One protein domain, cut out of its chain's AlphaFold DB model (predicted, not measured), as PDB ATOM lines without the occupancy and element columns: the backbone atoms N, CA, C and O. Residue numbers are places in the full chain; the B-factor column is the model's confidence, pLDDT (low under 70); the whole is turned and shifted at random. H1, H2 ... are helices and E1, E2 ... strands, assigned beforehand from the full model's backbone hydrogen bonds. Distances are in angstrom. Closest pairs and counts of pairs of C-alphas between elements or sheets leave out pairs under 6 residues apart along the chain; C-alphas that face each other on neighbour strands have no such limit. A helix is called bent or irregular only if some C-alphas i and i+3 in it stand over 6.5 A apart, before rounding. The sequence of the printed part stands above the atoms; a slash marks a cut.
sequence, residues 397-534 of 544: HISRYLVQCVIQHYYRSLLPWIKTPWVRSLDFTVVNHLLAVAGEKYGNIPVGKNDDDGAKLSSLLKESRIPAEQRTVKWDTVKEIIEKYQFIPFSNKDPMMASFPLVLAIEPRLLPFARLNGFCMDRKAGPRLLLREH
ATOM      1  N   HIS A 397      25.528  37.825 -50.448       90.75
ATOM      2  CA  HIS A 397      25.018  38.004 -49.103       90.75
ATOM      3  C   HIS A 397      23.503  37.843 -49.079       90.75
ATOM      4  O   HIS A 397      22.774  38.488 -49.834       90.75
ATOM      5  N   ILE A 398      23.032  37.017 -48.156       93.50
ATOM      6  CA  ILE A 398      21.631  36.930 -47.772       93.50
ATOM      7  C   ILE A 398      21.602  37.057 -46.256       93.50
ATOM      8  O   ILE A 398      22.322  36.323 -45.585       93.50
ATOM      9  N   SER A 399      20.836  38.016 -45.741       94.88
ATOM     10  CA  SER A 399      20.608  38.235 -44.310       94.88
ATOM     11  C   SER A 399      19.154  37.927 -43.974       94.88
ATOM     12  O   SER A 399      18.283  38.009 -44.850       94.88
ATOM     13  N   ARG A 400      18.854  37.630 -42.704       95.19
ATOM     14  CA  ARG A 400      17.454  37.447 -42.277       95.19
ATOM     15  C   ARG A 400      16.616  38.691 -42.581       95.19
ATOM     16  O   ARG A 400      15.502  38.567 -43.080       95.19
ATOM     17  N   TYR A 401      17.191  39.875 -42.381       95.25
ATOM     18  CA  TYR A 401      16.565  41.157 -42.701       95.25
ATOM     19  C   TYR A 401      16.190  41.310 -44.180       95.25
ATOM     20  O   TYR A 401      15.071  41.723 -44.491       95.25
ATOM     21  N   LEU A 402      17.081  40.932 -45.108       95.06
ATOM     22  CA  LEU A 402      16.755  40.942 -46.536       95.06
ATOM     23  C   LEU A 402      15.557  40.027 -46.820       95.06
ATOM     24  O   LEU A 402      14.638  40.425 -47.531       95.06
ATOM     25  N   VAL A 403      15.525  38.832 -46.228       94.88
ATOM     26  CA  VAL A 403      14.417  37.883 -46.412       94.88
ATOM     27  C   VAL A 403      13.112  38.406 -45.803       94.88
ATOM     28  O   VAL A 403      12.059  38.292 -46.425       94.88
ATOM     29  N   GLN A 404      13.161  39.050 -44.635       94.12
ATOM     30  CA  GLN A 404      11.999  39.728 -44.048       94.12
ATOM     31  C   GLN A 404      11.449  40.796 -45.001       94.12
ATOM     32  O   GLN A 404      10.243  40.825 -45.253       94.12
ATOM     33  N   CYS A 405      12.325  41.605 -45.606       92.62
ATOM     34  CA  CYS A 405      11.941  42.588 -46.618       92.62
ATOM     35  C   CYS A 405      11.310  41.923 -47.853       92.62
ATOM     36  O   CYS A 405      10.290  42.390 -48.363       92.62
ATOM     37  N   VAL A 406      11.868  40.801 -48.318       92.38
ATOM     38  CA  VAL A 406      11.311  40.009 -49.426       92.38
ATOM     39  C   VAL A 406       9.888  39.541 -49.104       92.38
ATOM     40  O   VAL A 406       8.983  39.767 -49.908       92.38
ATOM     41  N   ILE A 407       9.661  38.952 -47.926       90.94
ATOM     42  CA  ILE A 407       8.341  38.466 -47.490       90.94
ATOM     43  C   ILE A 407       7.346  39.631 -47.377       90.94
ATOM     44  O   ILE A 407       6.224  39.546 -47.884       90.94
ATOM     45  N   GLN A 408       7.752  40.734 -46.743       88.75
ATOM     46  CA  GLN A 408       6.918  41.927 -46.569       88.75
ATOM     47  C   GLN A 408       6.525  42.558 -47.912       88.75
ATOM     48  O   GLN A 408       5.370  42.959 -48.090       88.75
ATOM     49  N   HIS A 409       7.449  42.621 -48.876       89.69
ATOM     50  CA  HIS A 409       7.167  43.146 -50.213       89.69
ATOM     51  C   HIS A 409       6.270  42.213 -51.023       89.69
ATOM     52  O   HIS A 409       5.295  42.664 -51.627       89.69
ATOM     53  N   TYR A 410       6.581  40.915 -51.032       88.12
ATOM     54  CA  TYR A 410       5.880  39.938 -51.862       88.12
ATOM     55  C   TYR A 410       4.436  39.724 -51.399       88.12
ATOM     56  O   TYR A 410       3.525  39.836 -52.213       88.12
ATOM     57  N   TYR A 411       4.213  39.511 -50.097       82.56
ATOM     58  CA  TYR A 411       2.894  39.138 -49.569       82.56
ATOM     59  C   TYR A 411       2.079  40.298 -48.991       82.56
ATOM     60  O   TYR A 411       0.857  40.203 -48.942       82.56
ATOM     61  N   ARG A 412       2.718  41.371 -48.498       74.00
ATOM     62  CA  ARG A 412       2.029  42.364 -47.647       74.00
ATOM     63  C   ARG A 412       2.044  43.800 -48.168       74.00
ATOM     64  O   ARG A 412       1.334  44.635 -47.624       74.00
ATOM     65  N   SER A 413       2.814  44.108 -49.215       69.06
ATOM     66  CA  SER A 413       3.015  45.490 -49.704       69.06
ATOM     67  C   SER A 413       3.599  46.454 -48.664       69.06
ATOM     68  O   SER A 413       3.348  47.653 -48.732       69.06
ATOM     69  N   LEU A 414       4.382  45.957 -47.701       67.31
ATOM     70  CA  LEU A 414       4.784  46.720 -46.509       67.31
ATOM     71  C   LEU A 414       6.160  47.412 -46.593       67.31
ATOM     72  O   LEU A 414       6.756  47.694 -45.560       67.31
ATOM     73  N   LEU A 415       6.656  47.755 -47.786       81.69
ATOM     74  CA  LEU A 415       7.916  48.501 -47.951       81.69
ATOM     75  C   LEU A 415       7.711  49.780 -48.780       81.69
ATOM     76  O   LEU A 415       7.922  49.766 -49.993       81.69
ATOM     77  N   PRO A 416       7.338  50.915 -48.158       80.12
ATOM     78  CA  PRO A 416       7.008  52.149 -48.884       80.12
ATOM     79  C   PRO A 416       8.197  52.750 -49.653       80.12
ATOM     80  O   PRO A 416       8.014  53.525 -50.592       80.12
ATOM     81  N   TRP A 417       9.424  52.391 -49.275       87.06
ATOM     82  CA  TRP A 417      10.651  52.841 -49.931       87.06
ATOM     83  C   TRP A 417      11.002  52.031 -51.196       87.06
ATOM     84  O   TRP A 417      11.812  52.490 -52.005       87.06
ATOM     85  N   ILE A 418      10.349  50.886 -51.444       86.69
ATOM     86  CA  ILE A 418      10.469  50.126 -52.698       86.69
ATOM     87  C   ILE A 418       9.269  50.435 -53.594       86.69
ATOM     88  O   ILE A 418       8.210  49.824 -53.502       86.69
ATOM     89  N   LYS A 419       9.459  51.381 -54.517       83.31
ATOM     90  CA  LYS A 419       8.422  51.787 -55.483       83.31
ATOM     91  C   LYS A 419       8.352  50.905 -56.738       83.31
ATOM     92  O   LYS A 419       7.503  51.123 -57.593       83.31
ATOM     93  N   THR A 420       9.267  49.948 -56.893       83.81
ATOM     94  CA  THR A 420       9.352  49.074 -58.074       83.81
ATOM     95  C   THR A 420       8.695  47.712 -57.816       83.81
ATOM     96  O   THR A 420       8.548  47.309 -56.660       83.81
ATOM     97  N   PRO A 421       8.342  46.944 -58.869       83.19
ATOM     98  CA  PRO A 421       7.814  45.589 -58.701       83.19
ATOM     99  C   PRO A 421       8.753  44.656 -57.912       83.19
ATOM    100  O   PRO A 421       8.272  43.812 -57.161       83.19
ATOM    101  N   TRP A 422      10.074  44.856 -58.009       91.19
ATOM    102  CA  TRP A 422      11.122  44.113 -57.288       91.19
ATOM    103  C   TRP A 422      10.837  42.595 -57.241       91.19
ATOM    104  O   TRP A 422      10.667  41.996 -58.303       91.19
ATOM    105  N   VAL A 423      10.697  41.988 -56.054       90.81
ATOM    106  CA  VAL A 423      10.431  40.541 -55.871       90.81
ATOM    107  C   VAL A 423       9.138  40.087 -56.557       90.81
ATOM    108  O   VAL A 423       9.051  38.948 -56.993       90.81
ATOM    109  N   ARG A 424       8.133  40.954 -56.730       88.94
ATOM    110  CA  ARG A 424       6.875  40.576 -57.410       88.94
ATOM    111  C   ARG A 424       7.052  40.285 -58.896       88.94
ATOM    112  O   ARG A 424       6.136  39.773 -59.525       88.94
ATOM    113  N   SER A 425       8.205  40.639 -59.461       88.88
ATOM    114  CA  SER A 425       8.562  40.252 -60.825       88.88
ATOM    115  C   SER A 425       9.055  38.805 -60.935       88.88
ATOM    116  O   SER A 425       9.171  38.302 -62.051       88.88
ATOM    117  N   LEU A 426       9.377  38.152 -59.812       89.69
ATOM    118  CA  LEU A 426       9.868  36.778 -59.774       89.69
ATOM    119  C   LEU A 426       8.719  35.775 -59.874       89.69
ATOM    120  O   LEU A 426       7.617  35.997 -59.368       89.69
ATOM    121  N   ASP A 427       9.034  34.624 -60.460       89.44
ATOM    122  CA  ASP A 427       8.154  33.466 -60.437       89.44
ATOM    123  C   ASP A 427       7.978  32.936 -59.002       89.44
ATOM    124  O   ASP A 427       8.926  32.917 -58.206       89.44
ATOM    125  N   PHE A 428       6.770  32.473 -58.669       87.81
ATOM    126  CA  PHE A 428       6.454  31.917 -57.350       87.81
ATOM    127  C   PHE A 428       7.406  30.777 -56.960       87.81
ATOM    128  O   PHE A 428       7.827  30.678 -55.808       87.81
ATOM    129  N   THR A 429       7.817  29.949 -57.923       90.88
ATOM    130  CA  THR A 429       8.741  28.832 -57.697       90.88
ATOM    131  C   THR A 429      10.132  29.277 -57.255       90.88
ATOM    132  O   THR A 429      10.804  28.514 -56.558       90.88
ATOM    133  N   VAL A 430      10.559  30.480 -57.647       92.56
ATOM    134  CA  VAL A 430      11.844  31.083 -57.272       92.56
ATOM    135  C   VAL A 430      11.742  31.705 -55.887       92.56
ATOM    136  O   VAL A 430      12.622  31.496 -55.057       92.56
ATOM    137  N   VAL A 431      10.645  32.413 -55.606       89.75
ATOM    138  CA  VAL A 431      10.399  32.993 -54.278       89.75
ATOM    139  C   VAL A 431      10.276  31.892 -53.228       89.75
ATOM    140  O   VAL A 431      10.924  31.971 -52.192       89.75
ATOM    141  N   ASN A 432       9.520  30.830 -53.507       91.38
ATOM    142  CA  ASN A 432       9.388  29.699 -52.593       91.38
ATOM    143  C   ASN A 432      10.735  29.008 -52.322       91.38
ATOM    144  O   ASN A 432      11.025  28.665 -51.182       91.38
ATOM    145  N   HIS A 433      11.574  28.854 -53.353       93.75
ATOM    146  CA  HIS A 433      12.929  28.306 -53.208       93.75
ATOM    147  C   HIS A 433      13.801  29.176 -52.296       93.75
ATOM    148  O   HIS A 433      14.385  28.681 -51.339       93.75
ATOM    149  N   LEU A 434      13.811  30.493 -52.525       93.12
ATOM    150  CA  LEU A 434      14.537  31.443 -51.683       93.12
ATOM    151  C   LEU A 434      14.082  31.387 -50.214       93.12
ATOM    152  O   LEU A 434      14.913  31.457 -49.310       93.12
ATOM    153  N   LEU A 435      12.773  31.268 -49.971       92.06
ATOM    154  CA  LEU A 435      12.221  31.169 -48.618       92.06
ATOM    155  C   LEU A 435      12.558  29.838 -47.944       92.06
ATOM    156  O   LEU A 435      12.835  29.842 -46.748       92.06
ATOM    157  N   ALA A 436      12.581  28.730 -48.689       92.00
ATOM    158  CA  ALA A 436      13.017  27.435 -48.173       92.00
ATOM    159  C   ALA A 436      14.485  27.490 -47.726       92.00
ATOM    160  O   ALA A 436      14.781  27.196 -46.570       92.00
ATOM    161  N   VAL A 437      15.374  28.000 -48.585       91.88
ATOM    162  CA  VAL A 437      16.800  28.184 -48.264       91.88
ATOM    163  C   VAL A 437      16.989  29.100 -47.050       91.88
ATOM    164  O   VAL A 437      17.811  28.838 -46.172       91.88
ATOM    165  N   ALA A 438      16.212  30.181 -46.956       90.69
ATOM    166  CA  ALA A 438      16.268  31.071 -45.804       90.69
ATOM    167  C   ALA A 438      15.745  30.416 -44.515       90.69
ATOM    168  O   ALA A 438      16.299  30.664 -43.444       90.69
ATOM    169  N   GLY A 439      14.699  29.593 -44.607       89.44
ATOM    170  CA  GLY A 439      14.153  28.831 -43.486       89.44
ATOM    171  C   GLY A 439      15.139  27.787 -42.966       89.44
ATOM    172  O   GLY A 439      15.320  27.673 -41.759       89.44
ATOM    173  N   GLU A 440      15.850  27.095 -43.856       91.25
ATOM    174  CA  GLU A 440      16.945  26.191 -43.481       91.25
ATOM    175  C   GLU A 440      18.089  26.947 -42.795       91.25
ATOM    176  O   GLU A 440      18.620  26.494 -41.781       91.25
ATOM    177  N   LYS A 441      18.437  28.135 -43.306       89.62
ATOM    178  CA  LYS A 441      19.549  28.939 -42.786       89.62
ATOM    179  C   LYS A 441      19.245  29.617 -41.445       89.62
ATOM    180  O   LYS A 441      20.134  29.731 -40.603       89.62
ATOM    181  N   TYR A 442      18.025  30.112 -41.245       91.06
ATOM    182  CA  TYR A 442      17.677  30.973 -40.105       91.06
ATOM    183  C   TYR A 442      16.614  30.401 -39.170       91.06
ATOM    184  O   TYR A 442      16.372  30.979 -38.107       91.06
ATOM    185  N   GLY A 443      15.991  29.284 -39.537       90.56
ATOM    186  CA  GLY A 443      14.838  28.742 -38.835       90.56
ATOM    187  C   GLY A 443      13.637  29.675 -38.964       90.56
ATOM    188  O   GLY A 443      13.226  30.048 -40.062       90.56
ATOM    189  N   ASN A 444      13.064  30.065 -37.826       87.06
ATOM    190  CA  ASN A 444      11.908  30.953 -37.807       87.06
ATOM    191  C   ASN A 444      12.284  32.384 -38.241       87.06
ATOM    192  O   ASN A 444      13.162  33.017 -37.648       87.06
ATOM    193  N   ILE A 445      11.580  32.912 -39.246       90.81
ATOM    194  CA  ILE A 445      11.779  34.266 -39.776       90.81
ATOM    195  C   ILE A 445      10.585  35.133 -39.352       90.81
ATOM    196  O   ILE A 445       9.538  35.098 -40.005       90.81
ATOM    197  N   PRO A 446      10.710  35.917 -38.265       86.38
ATOM    198  CA  PRO A 446       9.621  36.750 -37.785       86.38
ATOM    199  C   PRO A 446       9.307  37.853 -38.792       86.38
ATOM    200  O   PRO A 446      10.199  38.568 -39.249       86.38
ATOM    201  N   VAL A 447       8.029  37.992 -39.134       74.50
ATOM    202  CA  VAL A 447       7.530  39.006 -40.077       74.50
ATOM    203  C   VAL A 447       6.319  39.755 -39.525       74.50
ATOM    204  O   VAL A 447       5.558  40.346 -40.286       74.50
ATOM    205  N   GLY A 448       6.083  39.717 -38.211       79.25
ATOM    206  CA  GLY A 448       5.046  40.510 -37.545       79.25
ATOM    207  C   GLY A 448       5.229  42.022 -37.749       79.25
ATOM    208  O   GLY A 448       6.265  42.490 -38.220       79.25
ATOM    209  N   LYS A 449       4.207  42.814 -37.404       75.56
ATOM    210  CA  LYS A 449       4.298  44.282 -37.461       75.56
ATOM    211  C   LYS A 449       5.412  44.757 -36.516       75.56
ATOM    212  O   LYS A 449       5.320  44.504 -35.321       75.56
ATOM    213  N   ASN A 450       6.416  45.461 -37.049       77.25
ATOM    214  CA  ASN A 450       7.617  45.924 -36.330       77.25
ATOM    215  C   ASN A 450       8.478  44.805 -35.708       77.25
ATOM    216  O   ASN A 450       9.258  45.068 -34.796       77.25
ATOM    217  N   ASP A 451       8.337  43.568 -36.183       84.12
ATOM    218  CA  ASP A 451       9.094  42.418 -35.674       84.12
ATOM    219  C   ASP A 451      10.315  42.077 -36.554       84.12
ATOM    220  O   ASP A 451      11.098  41.175 -36.242       84.12
ATOM    221  N   ASP A 452      10.506  42.815 -37.653       90.00
ATOM    222  CA  ASP A 452      11.695  42.696 -38.489       90.00
ATOM    223  C   ASP A 452      12.939  43.319 -37.840       90.00
ATOM    224  O   ASP A 452      12.873  44.182 -36.958       90.00
ATOM    225  N   ASP A 453      14.101  42.853 -38.286       93.19
ATOM    226  CA  ASP A 453      15.388  43.229 -37.706       93.19
ATOM    227  C   ASP A 453      15.692  44.723 -37.901       93.19
ATOM    228  O   ASP A 453      16.255  45.361 -37.011       93.19
ATOM    229  N   GLY A 454      15.263  45.316 -39.022       91.25
ATOM    230  CA  GLY A 454      15.426  46.747 -39.289       91.25
ATOM    231  C   GLY A 454      14.603  47.613 -38.333       91.25
ATOM    232  O   GLY A 454      15.109  48.605 -37.801       91.25
ATOM    233  N   ALA A 455      13.362  47.215 -38.045       90.56
ATOM    234  CA  ALA A 455      12.511  47.871 -37.058       90.56
ATOM    235  C   ALA A 455      13.106  47.785 -35.642       90.56
ATOM    236  O   ALA A 455      13.138  48.795 -34.937       90.56
ATOM    237  N   LYS A 456      13.650  46.625 -35.247       92.06
ATOM    238  CA  LYS A 456      14.323  46.438 -33.945       92.06
ATOM    239  C   LYS A 456      15.534  47.359 -33.790       92.06
ATOM    240  O   LYS A 456      15.656  48.049 -32.777       92.06
ATOM    241  N   LEU A 457      16.389  47.444 -34.809       92.12
ATOM    242  CA  LEU A 457      17.534  48.362 -34.803       92.12
ATOM    243  C   LEU A 457      17.104  49.838 -34.837       92.12
ATOM    244  O   LEU A 457      17.727  50.683 -34.195       92.12
ATOM    245  N   SER A 458      16.008  50.156 -35.526       91.12
ATOM    246  CA  SER A 458      15.438  51.508 -35.532       91.12
ATOM    247  C   SER A 458      14.867  51.909 -34.166       91.12
ATOM    248  O   SER A 458      15.003  53.062 -33.758       91.12
ATOM    249  N   SER A 459      14.256  50.976 -33.432       90.38
ATOM    250  CA  SER A 459      13.798  51.207 -32.055       90.38
ATOM    251  C   SER A 459      14.970  51.452 -31.107       90.38
ATOM    252  O   SER A 459      14.916  52.393 -30.319       90.38
ATOM    253  N   LEU A 460      16.075  50.711 -31.253       89.31
ATOM    254  CA  LEU A 460      17.299  50.946 -30.480       89.31
ATOM    255  C   LEU A 460      17.829  52.382 -30.651       89.31
ATOM    256  O   LEU A 460      18.245  53.008 -29.678       89.31
ATOM    257  N   LEU A 461      17.779  52.933 -31.869       88.44
ATOM    258  CA  LEU A 461      18.177  54.322 -32.129       88.44
ATOM    259  C   LEU A 461      17.281  55.331 -31.401       88.44
ATOM    260  O   LEU A 461      17.781  56.298 -30.819       88.44
ATOM    261  N   LYS A 462      15.963  55.100 -31.408       88.62
ATOM    262  CA  LYS A 462      14.989  55.949 -30.703       88.62
ATOM    263  C   LYS A 462      15.194  55.911 -29.189       88.62
ATOM    264  O   LYS A 462      15.067  56.937 -28.529       88.62
ATOM    265  N   GLU A 463      15.571  54.753 -28.658       88.25
ATOM    266  CA  GLU A 463      15.813  54.513 -27.230       88.25
ATOM    267  C   GLU A 463      17.265  54.793 -26.800       88.25
ATOM    268  O   GLU A 463      17.645  54.516 -25.665       88.25
ATOM    269  N   SER A 464      18.094  55.372 -27.675       83.19
ATOM    270  CA  SER A 464      19.522  55.626 -27.411       83.19
ATOM    271  C   SER A 464      19.788  56.437 -26.138       83.19
ATOM    272  O   SER A 464      20.789  56.208 -25.461       83.19
ATOM    273  N   ARG A 465      18.869  57.346 -25.782       81.81
ATOM    274  CA  ARG A 465      18.935  58.201 -24.582       81.81
ATOM    275  C   ARG A 465      18.483  57.507 -23.293       81.81
ATOM    276  O   ARG A 465      18.680  58.057 -22.216       81.81
ATOM    277  N   ILE A 466      17.863  56.335 -23.401       85.38
ATOM    278  CA  ILE A 466      17.359  55.557 -22.267       85.38
ATOM    279  C   ILE A 466      18.486  54.627 -21.771       85.38
ATOM    280  O   ILE A 466      19.200  54.051 -22.608       85.38
ATOM    281  N   PRO A 467      18.666  54.454 -20.443       80.81
ATOM    282  CA  PRO A 467      19.616  53.492 -19.885       80.81
ATOM    283  C   PRO A 467      19.405  52.082 -20.447       80.81
ATOM    284  O   PRO A 467      18.269  51.644 -20.624       80.81
ATOM    285  N   ALA A 468      20.497  51.354 -20.708       75.94
ATOM    286  CA  ALA A 468      20.468  50.064 -21.408       75.94
ATOM    287  C   ALA A 468      19.521  49.025 -20.771       75.94
ATOM    288  O   ALA A 468      18.897  48.233 -21.476       75.94
ATOM    289  N   GLU A 469      19.361  49.065 -19.448       79.50
ATOM    290  CA  GLU A 469      18.487  48.171 -18.683       79.50
ATOM    291  C   GLU A 469      16.997  48.363 -18.999       79.50
ATOM    292  O   GLU A 469      16.242  47.392 -19.000       79.50
ATOM    293  N   GLN A 470      16.583  49.583 -19.344       81.56
ATOM    294  CA  GLN A 470      15.189  49.949 -19.619       81.56
ATOM    295  C   GLN A 470      14.833  49.899 -21.111       81.56
ATOM    296  O   GLN A 470      13.678  50.109 -21.473       81.56
ATOM    297  N   ARG A 471      15.801  49.604 -21.988       85.19
ATOM    298  CA  ARG A 471      15.559  49.475 -23.431       85.19
ATOM    299  C   ARG A 471      14.717  48.241 -23.742       85.19
ATOM    300  O   ARG A 471      14.913  47.176 -23.141       85.19
ATOM    301  N   THR A 472      13.833  48.388 -24.723       84.50
ATOM    302  CA  THR A 472      12.958  47.331 -25.244       84.50
ATOM    303  C   THR A 472      13.781  46.260 -25.954       84.50
ATOM    304  O   THR A 472      13.512  45.068 -25.820       84.50
ATOM    305  N   VAL A 473      14.821  46.675 -26.685       85.12
ATOM    306  CA  VAL A 473      15.723  45.765 -27.401       85.12
ATOM    307  C   VAL A 473      16.992  45.551 -26.579       85.12
ATOM    308  O   VAL A 473      17.770  46.480 -26.358       85.12
ATOM    309  N   LYS A 474      17.196  44.313 -26.117       89.00
ATOM    310  CA  LYS A 474      18.364  43.925 -25.313       89.00
ATOM    311  C   LYS A 474      19.598  43.691 -26.176       89.00
ATOM    312  O   LYS A 474      19.498  43.385 -27.364       89.00
ATOM    313  N   TRP A 475      20.765  43.802 -25.545       86.56
ATOM    314  CA  TRP A 475      22.057  43.647 -26.209       86.56
ATOM    315  C   TRP A 475      22.186  42.300 -26.932       86.56
ATOM    316  O   TRP A 475      22.508  42.280 -28.117       86.56
ATOM    317  N   ASP A 476      21.842  41.194 -26.274       89.06
ATOM    318  CA  ASP A 476      21.965  39.855 -26.865       89.06
ATOM    319  C   ASP A 476      21.146  39.702 -28.151       89.06
ATOM    320  O   ASP A 476      21.622  39.119 -29.120       89.06
ATOM    321  N   THR A 477      19.962  40.320 -28.214       90.75
ATOM    322  CA  THR A 477      19.133  40.345 -29.425       90.75
ATOM    323  C   THR A 477      19.816  41.106 -30.560       90.75
ATOM    324  O   THR A 477      19.812  40.648 -31.699       90.75
ATOM    325  N   VAL A 478      20.430  42.258 -30.273       91.12
ATOM    326  CA  VAL A 478      21.146  43.056 -31.284       91.12
ATOM    327  C   VAL A 478      22.397  42.321 -31.765       91.12
ATOM    328  O   VAL A 478      22.656  42.280 -32.968       91.12
ATOM    329  N   LYS A 479      23.151  41.705 -30.847       91.88
ATOM    330  CA  LYS A 479      24.304  40.865 -31.182       91.88
ATOM    331  C   LYS A 479      23.882  39.709 -32.082       91.88
ATOM    332  O   LYS A 479      24.491  39.523 -33.128       91.88
ATOM    333  N   GLU A 480      22.808  39.000 -31.738       93.06
ATOM    334  CA  GLU A 480      22.294  37.884 -32.533       93.06
ATOM    335  C   GLU A 480      21.855  38.330 -33.941       93.06
ATOM    336  O   GLU A 480      22.181  37.665 -34.927       93.06
ATOM    337  N   ILE A 481      21.185  39.484 -34.062       94.31
ATOM    338  CA  ILE A 481      20.798  40.080 -35.355       94.31
ATOM    339  C   ILE A 481      22.019  40.280 -36.261       94.31
ATOM    340  O   ILE A 481      21.989  39.913 -37.438       94.31
ATOM    341  N   ILE A 482      23.108  40.842 -35.735       92.94
ATOM    342  CA  ILE A 482      24.286  41.148 -36.554       92.94
ATOM    343  C   ILE A 482      25.157  39.908 -36.765       92.94
ATOM    344  O   ILE A 482      25.509  39.610 -37.898       92.94
ATOM    345  N   GLU A 483      25.483  39.160 -35.723       92.12
ATOM    346  CA  GLU A 483      26.410  38.028 -35.794       92.12
ATOM    347  C   GLU A 483      25.780  36.797 -36.457       92.12
ATOM    348  O   GLU A 483      26.264  36.321 -37.482       92.12
ATOM    349  N   LYS A 484      24.672  36.294 -35.906       91.88
ATOM    350  CA  LYS A 484      24.052  35.035 -36.345       91.88
ATOM    351  C   LYS A 484      23.187  35.228 -37.585       91.88
ATOM    352  O   LYS A 484      23.241  34.430 -38.518       91.88
ATOM    353  N   TYR A 485      22.393  36.296 -37.612       94.50
ATOM    354  CA  TYR A 485      21.482  36.589 -38.724       94.50
ATOM    355  C   TYR A 485      22.108  37.453 -39.823       94.50
ATOM    356  O   TYR A 485      21.441  37.794 -40.809       94.50
ATOM    357  N   GLN A 486      23.407  37.727 -39.683       92.75
ATOM    358  CA  GLN A 486      24.261  38.374 -40.671       92.75
ATOM    359  C   GLN A 486      23.704  39.718 -41.153       92.75
ATOM    360  O   GLN A 486      23.748  40.041 -42.345       92.75
ATOM    361  N   PHE A 487      23.114  40.497 -40.242       94.81
ATOM    362  CA  PHE A 487      22.511  41.772 -40.601       94.81
ATOM    363  C   PHE A 487      23.540  42.712 -41.234       94.81
ATOM    364  O   PHE A 487      24.611  42.980 -40.682       94.81
ATOM    365  N   ILE A 488      23.153  43.260 -42.382       91.31
ATOM    366  CA  ILE A 488      23.772  44.412 -43.021       91.31
ATOM    367  C   ILE A 488      22.705  45.084 -43.894       91.31
ATOM    368  O   ILE A 488      21.862  44.376 -44.467       91.31
ATOM    369  N   PRO A 489      22.715  46.419 -44.022       91.12
ATOM    370  CA  PRO A 489      21.958  47.070 -45.080       91.12
ATOM    371  C   PRO A 489      22.371  46.506 -46.448       91.12
ATOM    372  O   PRO A 489      23.541  46.201 -46.661       91.12
ATOM    373  N   PHE A 490      21.439  46.341 -47.384       89.31
ATOM    374  CA  PHE A 490      21.704  45.582 -48.625       89.31
ATOM    375  C   PHE A 490      21.529  46.391 -49.918       89.31
ATOM    376  O   PHE A 490      21.751  45.880 -51.014       89.31
ATOM    377  N   SER A 491      21.116  47.655 -49.822       86.81
ATOM    378  CA  SER A 491      20.916  48.539 -50.974       86.81
ATOM    379  C   SER A 491      21.041  49.992 -50.557       86.81
ATOM    380  O   SER A 491      20.588  50.350 -49.482       86.81
ATOM    381  N   ASN A 492      21.511  50.875 -51.439       83.00
ATOM    382  CA  ASN A 492      21.509  52.323 -51.176       83.00
ATOM    383  C   ASN A 492      20.094  52.901 -50.959       83.00
ATOM    384  O   ASN A 492      19.960  54.014 -50.462       83.00
ATOM    385  N   LYS A 493      19.041  52.165 -51.346       83.88
ATOM    386  CA  LYS A 493      17.636  52.540 -51.113       83.88
ATOM    387  C   LYS A 493      17.106  52.108 -49.744       83.88
ATOM    388  O   LYS A 493      16.019  52.535 -49.368       83.88
ATOM    389  N   ASP A 494      17.834  51.250 -49.036       89.69
ATOM    390  CA  ASP A 494      17.454  50.735 -47.724       89.69
ATOM    391  C   ASP A 494      17.613  51.839 -46.661       89.69
ATOM    392  O   ASP A 494      18.719  52.362 -46.496       89.69
ATOM    393  N   PRO A 495      16.557  52.200 -45.908       89.12
ATOM    394  CA  PRO A 495      16.638  53.206 -44.846       89.12
ATOM    395  C   PRO A 495      17.696  52.897 -43.774       89.12
ATOM    396  O   PRO A 495      18.248  53.809 -43.147       89.12
ATOM    397  N   MET A 496      18.020  51.614 -43.575       90.75
ATOM    398  CA  MET A 496      19.061  51.204 -42.638       90.75
ATOM    399  C   MET A 496      20.467  51.591 -43.100       90.75
ATOM    400  O   MET A 496      21.353  51.672 -42.258       90.75
ATOM    401  N   MET A 497      20.690  51.935 -44.372       87.81
ATOM    402  CA  MET A 497      21.992  52.431 -44.842       87.81
ATOM    403  C   MET A 497      22.489  53.653 -44.073       87.81
ATOM    404  O   MET A 497      23.659  53.717 -43.698       87.81
ATOM    405  N   ALA A 498      21.602  54.620 -43.836       86.00
ATOM    406  CA  ALA A 498      21.935  55.842 -43.109       86.00
ATOM    407  C   ALA A 498      21.936  55.624 -41.588       86.00
ATOM    408  O   ALA A 498      22.697  56.261 -40.863       86.00
ATOM    409  N   SER A 499      21.093  54.707 -41.112       88.75
ATOM    410  CA  SER A 499      20.814  54.512 -39.687       88.75
ATOM    411  C   SER A 499      21.774  53.521 -39.017       88.75
ATOM    412  O   SER A 499      22.115  53.668 -37.847       88.75
ATOM    413  N   PHE A 500      22.266  52.522 -39.750       91.31
ATOM    414  CA  PHE A 500      23.132  51.467 -39.222       91.31
ATOM    415  C   PHE A 500      24.477  51.959 -38.651       91.31
ATOM    416  O   PHE A 500      24.882  51.473 -37.599       91.31
ATOM    417  N   PRO A 501      25.162  52.961 -39.228       89.06
ATOM    418  CA  PRO A 501      26.358  53.525 -38.601       89.06
ATOM    419  C   PRO A 501      26.077  54.153 -37.237       89.06
ATOM    420  O   PRO A 501      26.918  54.076 -36.348       89.06
ATOM    421  N   LEU A 502      24.892  54.747 -37.055       88.56
ATOM    422  CA  LEU A 502      24.472  55.304 -35.770       88.56
ATOM    423  C   LEU A 502      24.228  54.186 -34.750       88.56
ATOM    424  O   LEU A 502      24.584  54.338 -33.587       88.56
ATOM    425  N   VAL A 503      23.705  53.035 -35.189       89.19
ATOM    426  CA  VAL A 503      23.581  51.832 -34.345       89.19
ATOM    427  C   VAL A 503      24.960  51.390 -33.856       89.19
ATOM    428  O   VAL A 503      25.151  51.164 -32.663       89.19
ATOM    429  N   LEU A 504      25.940  51.327 -34.761       89.19
ATOM    430  CA  LEU A 504      27.320  50.970 -34.420       89.19
ATOM    431  C   LEU A 504      28.018  52.036 -33.566       89.19
ATOM    432  O   LEU A 504      28.935  51.706 -32.823       89.19
ATOM    433  N   ALA A 505      27.601  53.301 -33.646       86.12
ATOM    434  CA  ALA A 505      28.108  54.362 -32.780       86.12
ATOM    435  C   ALA A 505      27.580  54.238 -31.341       86.12
ATOM    436  O   ALA A 505      28.322  54.519 -30.403       86.12
ATOM    437  N   ILE A 506      26.328  53.793 -31.164       85.56
ATOM    438  CA  ILE A 506      25.752  53.515 -29.837       85.56
ATOM    439  C   ILE A 506      26.407  52.276 -29.217       85.56
ATOM    440  O   ILE A 506      26.727  52.290 -28.033       85.56
ATOM    441  N   GLU A 507      26.634  51.223 -30.008       86.31
ATOM    442  CA  GLU A 507      27.262  49.977 -29.549       86.31
ATOM    443  C   GLU A 507      28.481  49.595 -30.414       86.31
ATOM    444  O   GLU A 507      28.392  48.712 -31.276       86.31
ATOM    445  N   PRO A 508      29.668  50.189 -30.169       86.94
ATOM    446  CA  PRO A 508      30.874  49.945 -30.975       86.94
ATOM    447  C   PRO A 508      31.352  48.489 -30.996       86.94
ATOM    448  O   PRO A 508      32.018  48.062 -31.940       86.94
ATOM    449  N   ARG A 509      30.975  47.698 -29.983       88.75
ATOM    450  CA  ARG A 509      31.266  46.257 -29.882       88.75
ATOM    451  C   ARG A 509      30.660  45.437 -31.027       88.75
ATOM    452  O   ARG A 509      31.100  44.319 -31.261       88.75
ATOM    453  N   LEU A 510      29.685  45.988 -31.752       88.50
ATOM    454  CA  LEU A 510      29.081  45.364 -32.932       88.50
ATOM    455  C   LEU A 510      29.924  45.475 -34.201       88.50
ATOM    456  O   LEU A 510      29.702  44.726 -35.153       88.50
ATOM    457  N   LEU A 511      30.875  46.412 -34.238       86.38
ATOM    458  CA  LEU A 511      31.637  46.719 -35.444       86.38
ATOM    459  C   LEU A 511      32.395  45.509 -36.025       86.38
ATOM    460  O   LEU A 511      32.380  45.371 -37.249       86.38
ATOM    461  N   PRO A 512      33.025  44.618 -35.228       86.94
ATOM    462  CA  PRO A 512      33.669  43.419 -35.765       86.94
ATOM    463  C   PRO A 512      32.688  42.505 -36.510       86.94
ATOM    464  O   PRO A 512      32.965  42.115 -37.641       86.94
ATOM    465  N   PHE A 513      31.507  42.247 -35.938       89.81
ATOM    466  CA  PHE A 513      30.473  41.416 -36.567       89.81
ATOM    467  C   PHE A 513      29.924  42.067 -37.842       89.81
ATOM    468  O   PHE A 513      29.784  41.413 -38.872       89.81
ATOM    469  N   ALA A 514      29.690  43.382 -37.813       85.81
ATOM    470  CA  ALA A 514      29.253  44.119 -38.994       85.81
ATOM    471  C   ALA A 514      30.297  44.059 -40.127       85.81
ATOM    472  O   ALA A 514      29.935  43.879 -41.290       85.81
ATOM    473  N   ARG A 515      31.593  44.171 -39.803       86.06
ATOM    474  CA  ARG A 515      32.687  44.044 -40.782       86.06
ATOM    475  C   ARG A 515      32.756  42.649 -41.397       86.06
ATOM    476  O   ARG A 515      32.938  42.558 -42.607       86.06
ATOM    477  N   LEU A 516      32.554  41.594 -40.602       84.62
ATOM    478  CA  LEU A 516      32.468  40.216 -41.106       84.62
ATOM    479  C   LEU A 516      31.316  40.041 -42.109       84.62
ATOM    480  O   LEU A 516      31.471  39.333 -43.100       84.62
ATOM    481  N   ASN A 517      30.208  40.763 -41.922       85.12
ATOM    482  CA  ASN A 517      29.086  40.784 -42.869       85.12
ATOM    483  C   ASN A 517      29.315  41.686 -44.099       85.12
ATOM    484  O   ASN A 517      28.413  41.832 -44.925       85.12
ATOM    485  N   GLY A 518      30.485  42.320 -44.235       80.94
ATOM    486  CA  GLY A 518      30.835  43.174 -45.375       80.94
ATOM    487  C   GLY A 518      30.585  44.675 -45.181       80.94
ATOM    488  O   GLY A 518      30.593  45.427 -46.160       80.94
ATOM    489  N   PHE A 519      30.362  45.142 -43.946       82.31
ATOM    490  CA  PHE A 519      30.183  46.567 -43.656       82.31
ATOM    491  C   PHE A 519      31.523  47.311 -43.611       82.31
ATOM    492  O   PHE A 519      32.466  46.889 -42.939       82.31
ATOM    493  N   CYS A 520      31.598  48.466 -44.275       74.06
ATOM    494  CA  CYS A 520      32.773  49.333 -44.290       74.06
ATOM    495  C   CYS A 520      32.359  50.805 -44.109       74.06
ATOM    496  O   CYS A 520      31.275  51.216 -44.508       74.06
ATOM    497  N   MET A 521      33.225  51.615 -43.497       63.69
ATOM    498  CA  MET A 521      33.034  53.063 -43.349       63.69
ATOM    499  C   MET A 521      34.253  53.767 -43.937       63.69
ATOM    500  O   MET A 521      35.365  53.559 -43.450       63.69
ATOM    501  N   ASP A 522      34.058  54.584 -44.973       50.25
ATOM    502  CA  ASP A 522      35.128  55.389 -45.567       50.25
ATOM    503  C   ASP A 522      35.133  56.800 -44.954       50.25
ATOM    504  O   ASP A 522      34.092  57.456 -44.864       50.25
ATOM    505  N   ARG A 523      36.311  57.288 -44.538       43.69
ATOM    506  CA  ARG A 523      36.484  58.556 -43.797       43.69
ATOM    507  C   ARG A 523      36.053  59.797 -44.589       43.69
ATOM    508  O   ARG A 523      35.846  60.838 -43.976       43.69
ATOM    509  N   LYS A 524      35.932  59.708 -45.921       40.50
ATOM    510  CA  LYS A 524      35.599  60.846 -46.800       40.50
ATOM    511  C   LYS A 524      34.195  60.802 -47.424       40.50
ATOM    512  O   LYS A 524      33.777  61.816 -47.965       40.50
ATOM    513  N   ALA A 525      33.475  59.675 -47.372       43.22
ATOM    514  CA  ALA A 525      32.292  59.454 -48.222       43.22
ATOM    515  C   ALA A 525      31.005  59.005 -47.495       43.22
ATOM    516  O   ALA A 525      30.013  58.711 -48.161       43.22
ATOM    517  N   GLY A 526      30.998  58.956 -46.158       44.00
ATOM    518  CA  GLY A 526      29.861  58.444 -45.384       44.00
ATOM    519  C   GLY A 526      29.739  56.909 -45.435       44.00
ATOM    520  O   GLY A 526      30.657  56.230 -45.906       44.00
ATOM    521  N   PRO A 527      28.638  56.328 -44.922       44.53
ATOM    522  CA  PRO A 527      28.447  54.880 -44.922       44.53
ATOM    523  C   PRO A 527      28.302  54.325 -46.335       44.53
ATOM    524  O   PRO A 527      27.383  54.685 -47.070       44.53
ATOM    525  N   ARG A 528      29.201  53.413 -46.710       49.09
ATOM    526  CA  ARG A 528      29.150  52.681 -47.978       49.09
ATOM    527  C   ARG A 528      29.201  51.187 -47.688       49.09
ATOM    528  O   ARG A 528      30.109  50.706 -47.021       49.09
ATOM    529  N   LEU A 529      28.257  50.432 -48.242       46.34
ATOM    530  CA  LEU A 529      28.466  48.993 -48.430       46.34
ATOM    531  C   LEU A 529      29.657  48.824 -49.372       46.34
ATOM    532  O   LEU A 529      29.854  49.699 -50.215       46.34
ATOM    533  N   LEU A 530      30.454  47.759 -49.228       39.06
ATOM    534  CA  LEU A 530      31.584  47.467 -50.121       39.06
ATOM    535  C   LEU A 530      31.096  47.348 -51.577       39.06
ATOM    536  O   LEU A 530      30.747  46.279 -52.070       39.06
ATOM    537  N   LEU A 531      31.037  48.495 -52.241       35.47
ATOM    538  CA  LEU A 531      30.694  48.716 -53.628       35.47
ATOM    539  C   LEU A 531      32.011  49.042 -54.320       35.47
ATOM    540  O   LEU A 531      32.557  50.119 -54.098       35.47
ATOM    541  N   ARG A 532      32.498  48.099 -55.134       35.28
ATOM    542  CA  ARG A 532      33.654  48.236 -56.036       35.28
ATOM    543  C   ARG A 532      34.978  48.653 -55.372       35.28
ATOM    544  O   ARG A 532      35.220  49.821 -55.082       35.28
ATOM    545  N   GLU A 533      35.931  47.726 -55.337       32.97
ATOM    546  CA  GLU A 533      37.305  48.117 -55.659       32.97
ATOM    547  C   GLU A 533      37.312  48.491 -57.151       32.97
ATOM    548  O   GLU A 533      37.072  47.644 -58.002       32.97
ATOM    549  N   HIS A 534      37.490  49.783 -57.442       31.80
ATOM    550  CA  HIS A 534      37.552  50.392 -58.780       31.80
ATOM    551  C   HIS A 534      36.268  50.344 -59.633       31.80
ATOM    552  O   HIS A 534      36.050  49.391 -60.367       31.80
TER     553      HIS A 534
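AT A GLANCE: This is residues 397 to 534 of the 544 residues of the protein "Terpene cyclase" of Steccherinum ochraceum (UniProt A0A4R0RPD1). Two groups of helices meet where the first residues of H1 come to H4: a smaller lobe of H1, H2 and H3, and a larger lobe in which H4, H6, H7 and H5 make a loose ring of four, mostly crossed. A small strand hairpin, E1 and E2, sits beside H6 in the larger lobe, and a tail, residues 530 to 534, follows it. The printed part has 138 residues with seven named helices followed by two named strands, which form one antiparallel sheet, order E1 - E2; the class is mostly helix. The whole is compact, with a radius of gyration of the C-alphas of 15.4 A and spans of 44 by 42 by 28 A.

HOW THE PARTS SIT: H1, residues 400 to 412, is the hub and touches three helices. With residues 406 to 410 alone it touches H2, residues 422 to 425; the closest C-alphas, of Tyr 410 and Arg 424, are 5.7 A apart. With residues 400 to 403 alone it touches H3, residues 428 to 442, closest at the C-alphas of Arg 400 and Tyr 442, 6.8 A; they run opposite ways at a steep tilt of 35.1 degrees, only just beyond shallow. With residues 400 to 404 alone it touches H4, residues 453 to 462, about perpendicular at 75 degrees; the closest C-alphas, of Tyr 401 and Asp 453, are 5.5 A apart. H5, residues 475 to 483, is close to H4 but not clearly touching, closest at the C-alphas of Asp 453 and Ile 481, 6.7 A. H6, residues 496 to 506, touches H4 at a steep tilt of 54 degrees, the same way; the C-alphas of Leu 461 and Val 503 are closest, at 6.3 A. H7, residues 508 to 516, touches H5 at a shallow tilt of 21 degrees, the same way, closest at the C-alphas of Glu 483 and Phe 513, 5.3 A. H6 and H7 are close but not clearly touching, with the closest C-alphas, of Leu 504 and Leu 510, 6.1 A apart. E1, residues 519 to 522, and E2, residues 526 to 529, form an antiparallel hairpin; C-alphas 521 and 527 face each other at 5.2 A, but no backbone N and O across the pair are within hydrogen-bond range. The closest C-alphas of H6 and E2, of Pro 501 and Pro 527, are 6.8 A apart. Each O i to N i+4 pair is within hydrogen-bond range in H1, H3, H4 and H5, but 5 of 7 in H6 and 3 of 5 in H7; H2 is too short for such a pair, and its one O i to N i+3 pair is within range.

IN THESE COORDINATES: H1 begins at C-alpha 400 (17.454, 37.447, -42.277) and is 17.1 A long. H3, the longest helix, measures 20.6 A, H4 14.5 A, H6 14.6 A and H7 14.1 A. H6 and H7 are only just irregular: C-alphas 498 and 501 are 6.7 A apart, and C-alphas 509 and 512 are 7.0 A apart. E2 ends at C-alpha 529 (28.466, 48.993, -48.430).

THE WHOLE: The two C-alphas farthest apart, of Asp 427 and Pro 467, are 46.7 A apart. The printed part has no cut; the links H4 to H5 and H5 to H6 are long, with 12 residues each. The mean pLDDT of the printed part is 83.3, and it is under 70 at residues 413 to 414 and 521 to 534.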